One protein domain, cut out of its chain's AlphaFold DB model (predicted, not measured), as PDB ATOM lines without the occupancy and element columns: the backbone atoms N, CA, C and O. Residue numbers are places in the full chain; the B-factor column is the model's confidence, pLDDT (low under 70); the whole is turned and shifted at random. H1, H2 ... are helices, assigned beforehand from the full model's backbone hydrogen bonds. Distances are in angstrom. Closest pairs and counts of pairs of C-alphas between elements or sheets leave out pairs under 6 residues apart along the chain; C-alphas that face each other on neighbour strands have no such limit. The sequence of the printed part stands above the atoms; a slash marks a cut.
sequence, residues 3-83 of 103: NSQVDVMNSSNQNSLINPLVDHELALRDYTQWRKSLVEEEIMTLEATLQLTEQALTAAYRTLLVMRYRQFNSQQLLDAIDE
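AT A GLANCE: This is residues 3 to 83 of the 103 residues of an uncharacterized protein of Thalassobium sp (UniProt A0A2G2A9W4). A long helix, H1, is crossed by H4; the helical hairpin of H2 and H3 packs on H4 through H2, and H5 packs on the middle of H1. Residues 3 to 9 stick out. The printed part has 81 residues, 66 of them in the five named helices H1 to H5 in chain order, with no named strand; its class is all helix, and it is elongated, spanning 45 by 27 by 20 A, and only just loose, close to compact, with a radius of gyration of the C-alphas of 14.5 A.

HOW THE PARTS SIT: H1, residues 5 to 27, touches H4, residues 54 to 70, opposite ways at a steep tilt of 40 degrees; the closest C-alphas, of Ile 18 and Tyr 69, are 6.2 A apart. With residues 14 to 21 alone, H1 touches H5, residues 74 to 83, at a shallow tilt of 21 degrees, the same way; the closest C-alphas are those of Gln 14 and Ser 74, 6.3 A. H2, residues 31 to 40, touches H4; the closest C-alphas, of Trp 34 and Tyr 61, are 6.2 A apart. H2 and H3, residues 46 to 51, form a hairpin. H1 and H3 are apart. Each O i to N i+4 pair is within hydrogen-bond range in H2, H3, H4 and H5; in H1, 16 of 19.

IN THESE COORDINATES: H1 begins at C-alpha 5 (137.466, 191.007, 184.629) and is 34.1 A long; H4 is 23.9 A. H5 ends at C-alpha 83 (158.422, 208.288, 200.249).

THE WHOLE: The farthest C-alphas, of Asn 3 and Glu 47, are 45.8 A apart. The printed part has no cut, and its four links are tight. The pLDDT is under 70 at residues 3 to 17 and residue 74.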
ATOM      1  N   ASN A   3     139.222 185.505 182.068       42.94
ATOM      2  CA  ASN A   3     140.384 186.241 182.598       42.94
ATOM      3  C   ASN A   3     140.364 187.764 182.357       42.94
ATOM      4  O   ASN A   3     141.319 188.437 182.722       42.94
ATOM      5  N   SER A   4     139.306 188.344 181.779       48.62
ATOM      6  CA  SER A   4     139.293 189.785 181.452       48.62
ATOM      7  C   SER A   4     138.753 190.700 182.556       48.62
ATOM      8  O   SER A   4     138.896 191.912 182.443       48.62
ATOM      9  N   GLN A   5     138.134 190.171 183.617       41.72
ATOM     10  CA  GLN A   5     137.466 191.007 184.629       41.72
ATOM     11  C   GLN A   5     138.384 191.428 185.792       41.72
ATOM     12  O   GLN A   5     138.189 192.494 186.371       41.72
ATOM     13  N   VAL A   6     139.418 190.638 186.104       49.97
ATOM     14  CA  VAL A   6     140.371 190.928 187.196       49.97
ATOM     15  C   VAL A   6     141.358 192.039 186.806       49.97
ATOM     16  O   VAL A   6     141.742 192.859 187.640       49.97
ATOM     17  N   ASP A   7     141.705 192.122 185.522       49.25
ATOM     18  CA  ASP A   7     142.688 193.075 184.996       49.25
ATOM     19  C   ASP A   7     142.175 194.531 185.027       49.25
ATOM     20  O   ASP A   7     142.905 195.462 185.371       49.25
ATOM     21  N   VAL A   8     140.872 194.733 184.784       52.06
ATOM     22  CA  VAL A   8     140.226 196.061 184.773       52.06
ATOM     23  C   VAL A   8     140.105 196.654 186.184       52.06
ATOM     24  O   VAL A   8     140.289 197.860 186.368       52.06
ATOM     25  N   MET A   9     139.845 195.817 187.193       40.16
ATOM     26  CA  MET A   9     139.737 196.246 188.594       40.16
ATOM     27  C   MET A   9     141.111 196.653 189.158       40.16
ATOM     28  O   MET A   9     141.219 197.662 189.853       40.16
ATOM     29  N   ASN A  10     142.177 195.926 188.796       53.34
ATOM     30  CA  ASN A  10     143.554 196.280 189.157       53.34
ATOM     31  C   ASN A  10     144.023 197.553 188.432       53.34
ATOM     32  O   ASN A  10     144.522 198.478 189.068       53.34
ATOM     33  N   SER A  11     143.756 197.661 187.128       55.34
ATOM     34  CA  SER A  11     144.078 198.849 186.324       55.34
ATOM     35  C   SER A  11     143.407 200.125 186.846       55.34
ATOM     36  O   SER A  11     143.991 201.207 186.801       55.34
ATOM     37  N   SER A  12     142.178 200.015 187.357       59.44
ATOM     38  CA  SER A  12     141.442 201.149 187.933       59.44
ATOM     39  C   SER A  12     142.066 201.624 189.248       59.44
ATOM     40  O   SER A  12     142.228 202.827 189.458       59.44
ATOM     41  N   ASN A  13     142.492 200.687 190.099       60.03
ATOM     42  CA  ASN A  13     143.204 200.997 191.339       60.03
ATOM     43  C   ASN A  13     144.602 201.568 191.068       60.03
ATOM     44  O   ASN A  13     144.992 202.546 191.696       60.03
ATOM     45  N   GLN A  14     145.327 201.031 190.083       62.47
ATOM     46  CA  GLN A  14     146.624 201.569 189.673       62.47
ATOM     47  C   GLN A  14     146.500 202.990 189.120       62.47
ATOM     48  O   GLN A  14     147.213 203.878 189.573       62.47
ATOM     49  N   ASN A  15     145.541 203.260 188.230       66.12
ATOM     50  CA  ASN A  15     145.306 204.623 187.738       66.12
ATOM     51  C   ASN A  15     144.921 205.596 188.870       66.12
ATOM     52  O   ASN A  15     145.271 206.774 188.807       66.12
ATOM     53  N   SER A  16     144.237 205.109 189.912       68.38
ATOM     54  CA  SER A  16     143.856 205.913 191.084       68.38
ATOM     55  C   SER A  16     145.053 206.287 191.968       68.38
ATOM     56  O   SER A  16     145.003 207.312 192.638       68.38
ATOM     57  N   LEU A  17     146.136 205.501 191.936       69.81
ATOM     58  CA  LEU A  17     147.399 205.783 192.633       69.81
ATOM     59  C   LEU A  17     148.371 206.611 191.778       69.81
ATOM     60  O   LEU A  17     149.105 207.442 192.302       69.81
ATOM     61  N   ILE A  18     148.357 206.424 190.457       75.88
ATOM     62  CA  ILE A  18     149.246 207.138 189.528       75.88
ATOM     63  C   ILE A  18     148.873 208.620 189.431       75.88
ATOM     64  O   ILE A  18     149.754 209.473 189.455       75.88
ATOM     65  N   ASN A  19     147.581 208.942 189.324       77.69
ATOM     66  CA  ASN A  19     147.134 210.330 189.194       77.69
ATOM     67  C   ASN A  19     147.637 211.248 190.329       77.69
ATOM     68  O   ASN A  19     148.263 212.250 190.001       77.69
ATOM     69  N   PRO A  20     147.468 210.924 191.628       76.19
ATOM     70  CA  PRO A  20     147.950 211.792 192.704       76.19
ATOM     71  C   PRO A  20     149.478 211.931 192.737       76.19
ATOM     72  O   PRO A  20     149.966 213.021 193.017       76.19
ATOM     73  N   LEU A  21     150.235 210.878 192.398       74.56
ATOM     74  CA  LEU A  21     151.696 210.955 192.249       74.56
ATOM     75  C   LEU A  21     152.097 211.938 191.144       74.56
ATOM     76  O   LEU A  21     152.979 212.776 191.318       74.56
ATOM     77  N   VAL A  22     151.425 211.844 189.998       83.19
ATOM     78  CA  VAL A  22     151.665 212.724 188.854       83.19
ATOM     79  C   VAL A  22     151.276 214.163 189.188       83.19
ATOM     80  O   VAL A  22     152.038 215.075 188.888       83.19
ATOM     81  N   ASP A  23     150.124 214.386 189.819       80.06
ATOM     82  CA  ASP A  23     149.671 215.723 190.207       80.06
ATOM     83  C   ASP A  23     150.590 216.362 191.262       80.06
ATOM     84  O   ASP A  23     150.863 217.560 191.173       80.06
ATOM     85  N   HIS A  24     151.128 215.583 192.209       79.50
ATOM     86  CA  HIS A  24     152.103 216.063 193.193       79.50
ATOM     87  C   HIS A  24     153.408 216.533 192.532       79.50
ATOM     88  O   HIS A  24     153.839 217.667 192.739       79.50
ATOM     89  N   GLU A  25     153.990 215.713 191.655       78.88
ATOM     90  CA  GLU A  25     155.194 216.068 190.890       78.88
ATOM     91  C   GLU A  25     154.965 217.289 189.981       78.88
ATOM     92  O   GLU A  25     155.811 218.180 189.877       78.88
ATOM     93  N   LEU A  26     153.786 217.387 189.355       83.00
ATOM     94  CA  LEU A  26     153.414 218.547 188.543       83.00
ATOM     95  C   LEU A  26     153.197 219.817 189.386       83.00
ATOM     96  O   LEU A  26     153.435 220.923 188.890       83.00
ATOM     97  N   ALA A  27     152.782 219.689 190.649       80.62
ATOM     98  CA  ALA A  27     152.595 220.818 191.559       80.62
ATOM     99  C   ALA A  27     153.918 221.502 191.945       80.62
ATOM    100  O   ALA A  27     153.914 222.709 192.198       80.62
ATOM    101  N   LEU A  28     155.046 220.780 191.914       79.31
ATOM    102  CA  LEU A  28     156.381 221.334 192.178       79.31
ATOM    103  C   LEU A  28     156.832 222.349 191.109       79.31
ATOM    104  O   LEU A  28     157.634 223.232 191.405       79.31
ATOM    105  N   ARG A  29     156.286 222.263 189.884       80.44
ATOM    106  CA  ARG A  29     156.542 223.182 188.752       80.44
ATOM    107  C   ARG A  29     158.023 223.424 188.423       80.44
ATOM    108  O   ARG A  29     158.384 224.503 187.947       80.44
ATOM    109  N   ASP A  30     158.889 222.431 188.622       83.88
ATOM    110  CA  ASP A  30     160.299 222.540 188.234       83.88
ATOM    111  C   ASP A  30     160.502 222.233 186.740       83.88
ATOM    112  O   ASP A  30     160.916 221.149 186.325       83.88
ATOM    113  N   TYR A  31     160.250 223.236 185.901       83.12
ATOM    114  CA  TYR A  31     160.417 223.120 184.450       83.12
ATOM    115  C   TYR A  31     161.853 222.793 184.013       83.12
ATOM    116  O   TYR A  31     162.054 222.246 182.927       83.12
ATOM    117  N   THR A  32     162.862 223.128 184.824       84.62
ATOM    118  CA  THR A  32     164.266 222.852 184.493       84.62
ATOM    119  C   THR A  32     164.550 221.368 184.664       84.62
ATOM    120  O   THR A  32     165.094 220.736 183.754       84.62
ATOM    121  N   GLN A  33     164.120 220.801 185.792       85.38
ATOM    122  CA  GLN A  33     164.206 219.369 186.043       85.38
ATOM    123  C   GLN A  33     163.410 218.581 184.998       85.38
ATOM    124  O   GLN A  33     163.926 217.610 184.453       85.38
ATOM    125  N   TRP A  34     162.200 219.023 184.642       87.38
ATOM    126  CA  TRP A  34     161.356 218.316 183.672       87.38
ATOM    127  C   TRP A  34     161.996 218.236 182.288       87.38
ATOM    128  O   TRP A  34     162.003 217.176 181.662       87.38
ATOM    129  N   ARG A  35     162.584 219.345 181.816       85.12
ATOM    130  CA  ARG A  35     163.347 219.368 180.559       85.12
ATOM    131  C   ARG A  35     164.537 218.426 180.626       85.12
ATOM    132  O   ARG A  35     164.754 217.667 179.687       85.12
ATOM    133  N   LYS A  36     165.276 218.444 181.738       86.75
ATOM    134  CA  LYS A  36     166.420 217.554 181.939       86.75
ATOM    135  C   LYS A  36     165.994 216.086 181.868       86.75
ATOM    136  O   LYS A  36     166.576 215.338 181.094       86.75
ATOM    137  N   SER A  37     164.928 215.710 182.573       85.56
ATOM    138  CA  SER A  37     164.403 214.342 182.564       85.56
ATOM    139  C   SER A  37     163.921 213.895 181.182       85.56
ATOM    140  O   SER A  37     164.152 212.754 180.806       85.56
ATOM    141  N   LEU A  38     163.300 214.778 180.393       85.44
ATOM    142  CA  LEU A  38     162.880 214.453 179.020       85.44
ATOM    143  C   LEU A  38     164.063 214.193 178.075       85.44
ATOM    144  O   LEU A  38     163.935 213.390 177.151       85.44
ATOM    145  N   VAL A  39     165.192 214.870 178.299       88.38
ATOM    146  CA  VAL A  39     166.432 214.660 177.538       88.38
ATOM    147  C   VAL A  39     167.170 213.413 178.020       88.38
ATOM    148  O   VAL A  39     167.660 212.648 177.196       88.38
ATOM    149  N   GLU A  40     167.238 213.191 179.335       88.12
ATOM    150  CA  GLU A  40     167.889 212.019 179.938       88.12
ATOM    151  C   GLU A  40     167.211 210.705 179.529       88.12
ATOM    152  O   GLU A  40     167.898 209.718 179.291       88.12
ATOM    153  N   GLU A  41     165.886 210.702 179.379       84.56
ATOM    154  CA  GLU A  41     165.117 209.535 178.918       84.56
ATOM    155  C   GLU A  41     165.088 209.407 177.379       84.56
ATOM    156  O   GLU A  41     164.329 208.603 176.842       84.56
ATOM    157  N   GLU A  42     165.867 210.227 176.659       83.56
ATOM    158  CA  GLU A  42     165.964 210.268 175.190       83.56
ATOM    159  C   GLU A  42     164.618 210.474 174.460       83.56
ATOM    160  O   GLU A  42     164.478 210.183 173.272       83.56
ATOM    161  N   ILE A  43     163.613 211.027 175.148       82.38
ATOM    162  CA  ILE A  43     162.272 211.266 174.590       82.38
ATOM    163  C   ILE A  43     162.297 212.456 173.632       82.38
ATOM    164  O   ILE A  43     161.591 212.469 172.622       82.38
ATOM    165  N   MET A  44     163.103 213.474 173.949       85.06
ATOM    166  CA  MET A  44     163.293 214.658 173.114       85.06
ATOM    167  C   MET A  44     164.728 215.167 173.185       85.06
ATOM    168  O   MET A  44     165.424 215.013 174.184       85.06
ATOM    169  N   THR A  45     165.159 215.854 172.129       84.88
ATOM    170  CA  THR A  45     166.437 216.569 172.133       84.88
ATOM    171  C   THR A  45     166.347 217.837 172.979       84.88
ATOM    172  O   THR A  45     165.284 218.453 173.103       84.88
ATOM    173  N   LEU A  46     167.484 218.277 173.528       83.56
ATOM    174  CA  LEU A  46     167.555 219.499 174.332       83.56
ATOM    175  C   LEU A  46     166.975 220.708 173.582       83.56
ATOM    176  O   LEU A  46     166.170 221.449 174.142       83.56
ATOM    177  N   GLU A  47     167.306 220.863 172.300       84.12
ATOM    178  CA  GLU A  47     166.775 221.945 171.465       84.12
ATOM    179  C   GLU A  47     165.247 221.898 171.345       84.12
ATOM    180  O   GLU A  47     164.594 222.932 171.484       84.12
ATOM    181  N   ALA A  48     164.664 220.708 171.171       82.38
ATOM    182  CA  ALA A  48     163.216 220.547 171.125       82.38
ATOM    183  C   ALA A  48     162.571 220.926 172.466       82.38
ATOM    184  O   ALA A  48     161.598 221.675 172.485       82.38
ATOM    185  N   THR A  49     163.145 220.502 173.599       82.50
ATOM    186  CA  THR A  49     162.603 220.841 174.929       82.50
ATOM    187  C   THR A  49     162.654 222.339 175.252       82.50
ATOM    188  O   THR A  49     161.794 222.842 175.980       82.50
ATOM    189  N   LEU A  50     163.627 223.066 174.693       83.12
ATOM    190  CA  LEU A  50     163.758 224.519 174.843       83.12
ATOM    191  C   LEU A  50     162.746 225.294 173.992       83.12
ATOM    192  O   LEU A  50     162.334 226.382 174.388       83.12
ATOM    193  N   GLN A  51     162.332 224.736 172.851       87.44
ATOM    194  CA  GLN A  51     161.326 225.333 171.966       87.44
ATOM    195  C   GLN A  51     159.884 225.109 172.448       87.44
ATOM    196  O   GLN A  51     158.967 225.781 171.974       87.44
ATOM    197  N   LEU A  52     159.662 224.185 173.388       84.25
ATOM    198  CA  LEU A  52     158.336 223.917 173.936       84.25
ATOM    199  C   LEU A  52     157.853 225.038 174.860       84.25
ATOM    200  O   LEU A  52     158.573 225.522 175.738       84.25
ATOM    201  N   THR A  53     156.571 225.372 174.710       87.75
ATOM    202  CA  THR A  53     155.835 226.190 175.676       87.75
ATOM    203  C   THR A  53     155.672 225.437 176.996       87.75
ATOM    204  O   THR A  53     155.673 224.206 177.028       87.75
ATOM    205  N   GLU A  54     155.477 226.163 178.096       84.25
ATOM    206  CA  GLU A  54     155.294 225.564 179.428       84.25
ATOM    207  C   GLU A  54     154.128 224.564 179.466       84.25
ATOM    208  O   GLU A  54     154.231 223.506 180.081       84.25
ATOM    209  N   GLN A  55     153.044 224.842 178.737       84.94
ATOM    210  CA  GLN A  55     151.904 223.927 178.614       84.94
ATOM    211  C   GLN A  55     152.283 222.623 177.903       84.94
ATOM    212  O   GLN A  55     151.924 221.539 178.363       84.94
ATOM    213  N   ALA A  56     153.032 222.716 176.800       84.19
ATOM    214  CA  ALA A  56     153.470 221.543 176.054       84.19
ATOM    215  C   ALA A  56     154.509 220.729 176.840       84.19
ATOM    216  O   ALA A  56     154.451 219.501 176.845       84.19
ATOM    217  N   LEU A  57     155.401 221.405 177.570       86.31
ATOM    218  CA  LEU A  57     156.357 220.775 178.475       86.31
ATOM    219  C   LEU A  57     155.646 220.025 179.609       86.31
ATOM    220  O   LEU A  57     155.984 218.880 179.891       86.31
ATOM    221  N   THR A  58     154.626 220.642 180.209       86.62
ATOM    222  CA  THR A  58     153.803 220.023 181.260       86.62
ATOM    223  C   THR A  58     153.109 218.766 180.735       86.62
ATOM    224  O   THR A  58     153.127 217.731 181.390       86.62
ATOM    225  N   ALA A  59     152.536 218.818 179.527       85.81
ATOM    226  CA  ALA A  59     151.883 217.664 178.911       85.81
ATOM    227  C   ALA A  59     152.874 216.533 178.575       85.81
ATOM    228  O   ALA A  59     152.585 215.361 178.832       85.81
ATOM    229  N   ALA A  60     154.051 216.874 178.041       85.81
ATOM    230  CA  ALA A  60     155.110 215.913 177.744       85.81
ATOM    231  C   ALA A  60     155.617 215.234 179.023       85.81
ATOM    232  O   ALA A  60     155.667 214.006 179.096       85.81
ATOM    233  N   TYR A  61     155.905 216.022 180.059       86.81
ATOM    234  CA  TYR A  61     156.378 215.512 181.339       86.81
ATOM    235  C   TYR A  61     155.312 214.683 182.067       86.81
ATOM    236  O   TYR A  61     155.601 213.592 182.551       86.81
ATOM    237  N   ARG A  62     154.045 215.118 182.045       87.19
ATOM    238  CA  ARG A  62     152.911 214.330 182.548       87.19
ATOM    239  C   ARG A  62     152.835 212.964 181.871       87.19
ATOM    240  O   ARG A  62     152.635 211.955 182.538       87.19
ATOM    241  N   THR A  63     152.988 212.933 180.549       85.75
ATOM    242  CA  THR A  63     152.936 211.684 179.780       85.75
ATOM    243  C   THR A  63     154.094 210.766 180.160       85.75
ATOM    244  O   THR A  63     153.869 209.581 180.396       85.75
ATOM    245  N   LEU A  64     155.303 211.316 180.305       86.31
ATOM    246  CA  LEU A  64     156.472 210.583 180.787       86.31
ATOM    247  C   LEU A  64     156.221 209.958 182.165       86.31
ATOM    248  O   LEU A  64     156.419 208.756 182.330       86.31
ATOM    249  N   LEU A  65     155.737 210.739 183.134       84.25
ATOM    250  CA  LEU A  65     155.451 210.239 184.479       84.25
ATOM    251  C   LEU A  65     154.395 209.132 184.464       84.25
ATOM    252  O   LEU A  65     154.588 208.093 185.083       84.25
ATOM    253  N   VAL A  66     153.304 209.308 183.715       84.62
ATOM    254  CA  VAL A  66     152.263 208.275 183.589       84.62
ATOM    255  C   VAL A  66     152.828 206.994 182.976       84.62
ATOM    256  O   VAL A  66     152.514 205.904 183.451       84.62
ATOM    257  N   MET A  67     153.663 207.098 181.938       84.06
ATOM    258  CA  MET A  67     154.298 205.931 181.319       84.06
ATOM    259  C   MET A  67     155.267 205.241 182.275       84.06
ATOM    260  O   MET A  67     155.252 204.015 182.354       84.06
ATOM    261  N   ARG A  68     156.052 206.018 183.027       83.56
ATOM    262  CA  ARG A  68     156.957 205.518 184.059       83.56
ATOM    263  C   ARG A  68     156.163 204.777 185.129       83.56
ATOM    264  O   ARG A  68     156.370 203.583 185.287       83.56
ATOM    265  N   TYR A  69     155.191 205.422 185.773       79.25
ATOM    266  CA  TYR A  69     154.392 204.834 186.853       79.25
ATOM    267  C   TYR A  69     153.508 203.658 186.416       79.25
ATOM    268  O   TYR A  69     153.244 202.766 187.216       79.25
ATOM    269  N   ARG A  70     153.112 203.578 185.141       79.00
ATOM    270  CA  ARG A  70     152.436 202.387 184.596       79.00
ATOM    271  C   ARG A  70     153.300 201.130 184.581       79.00
ATOM    272  O   ARG A  70     152.747 200.038 184.522       79.00
ATOM    273  N   GLN A  71     154.624 201.265 184.584       79.88
ATOM    274  CA  GLN A  71     155.532 200.118 184.642       79.88
ATOM    275  C   GLN A  71     155.731 199.606 186.076       79.88
ATOM    276  O   GLN A  71     156.253 198.507 186.254       79.88
ATOM    277  N   PHE A  72     155.314 200.373 187.091       75.56
ATOM    278  CA  PHE A  72     155.459 199.991 188.493       75.56
ATOM    279  C   PHE A  72     154.331 199.061 188.935       75.56
ATOM    280  O   PHE A  72     153.169 199.187 188.542       75.56
ATOM    281  N   ASN A  73     154.682 198.135 189.822       76.81
ATOM    282  CA  ASN A  73     153.699 197.305 190.506       76.81
ATOM    283  C   ASN A  73     152.995 198.106 191.608       76.81
ATOM    284  O   ASN A  73     153.561 199.050 192.158       76.81
ATOM    285  N   SER A  74     151.790 197.685 192.000       68.81
ATOM    286  CA  SER A  74     150.975 198.393 193.002       68.81
ATOM    287  C   SER A  74     151.704 198.631 194.331       68.81
ATOM    288  O   SER A  74     151.499 199.663 194.953       68.81
ATOM    289  N   GLN A  75     152.589 197.718 194.744       70.88
ATOM    290  CA  GLN A  75     153.402 197.881 195.953       70.88
ATOM    291  C   GLN A  75     154.464 198.981 195.804       70.88
ATOM    292  O   GLN A  75     154.606 199.806 196.691       70.88
ATOM    293  N   GLN A  76     155.125 199.063 194.649       74.62
ATOM    294  CA  GLN A  76     156.128 200.100 194.395       74.62
ATOM    295  C   GLN A  76     155.491 201.486 194.220       74.62
ATOM    296  O   GLN A  76     156.104 202.493 194.552       74.62
ATOM    297  N   LEU A  77     154.252 201.548 193.715       73.12
ATOM    298  CA  LEU A  77     153.473 202.789 193.697       73.12
ATOM    299  C   LEU A  77     153.145 203.261 195.117       73.12
ATOM    300  O   LEU A  77     153.208 204.454 195.379       73.12
ATOM    301  N   LEU A  78     152.809 202.340 196.025       72.56
ATOM    302  CA  LEU A  78     152.565 202.671 197.431       72.56
ATOM    303  C   LEU A  78     153.847 203.115 198.140       72.56
ATOM    304  O   LEU A  78     153.799 204.105 198.860       72.56
ATOM    305  N   ASP A  79     154.980 202.454 197.883       77.88
ATOM    306  CA  ASP A  79     156.282 202.872 198.417       77.88
ATOM    307  C   ASP A  79     156.638 204.293 197.937       77.88
ATOM    308  O   ASP A  79     156.992 205.143 198.746       77.88
ATOM    309  N   ALA A  80     156.437 204.602 196.649       70.69
ATOM    310  CA  ALA A  80     156.666 205.947 196.112       70.69
ATOM    311  C   ALA A  80     155.721 207.008 196.716       70.69
ATOM    312  O   ALA A  80     156.114 208.158 196.900       70.69
ATOM    313  N   ILE A  81     154.474 206.641 197.032       71.56
ATOM    314  CA  ILE A  81     153.513 207.524 197.718       71.56
ATOM    315  C   ILE A  81     153.957 207.804 199.158       71.56
ATOM    316  O   ILE A  81     153.849 208.945 199.613       71.56
ATOM    317  N   ASP A  82     154.455 206.779 199.853       70.50
ATOM    318  CA  ASP A  82     154.957 206.875 201.226       70.50
ATOM    319  C   ASP A  82     156.235 207.729 201.289       70.50
ATOM    320  O   ASP A  82     156.313 208.667 202.082       70.50
ATOM    321  N   GLU A  83     157.182 207.507 200.368       72.00
ATOM    322  CA  GLU A  83     158.422 208.288 200.249       72.00
ATOM    323  C   GLU A  83     158.167 209.772 199.957       72.00
ATOM    324  O   GLU A  83     158.877 210.640 200.469       72.00
TER     325      GLU A  83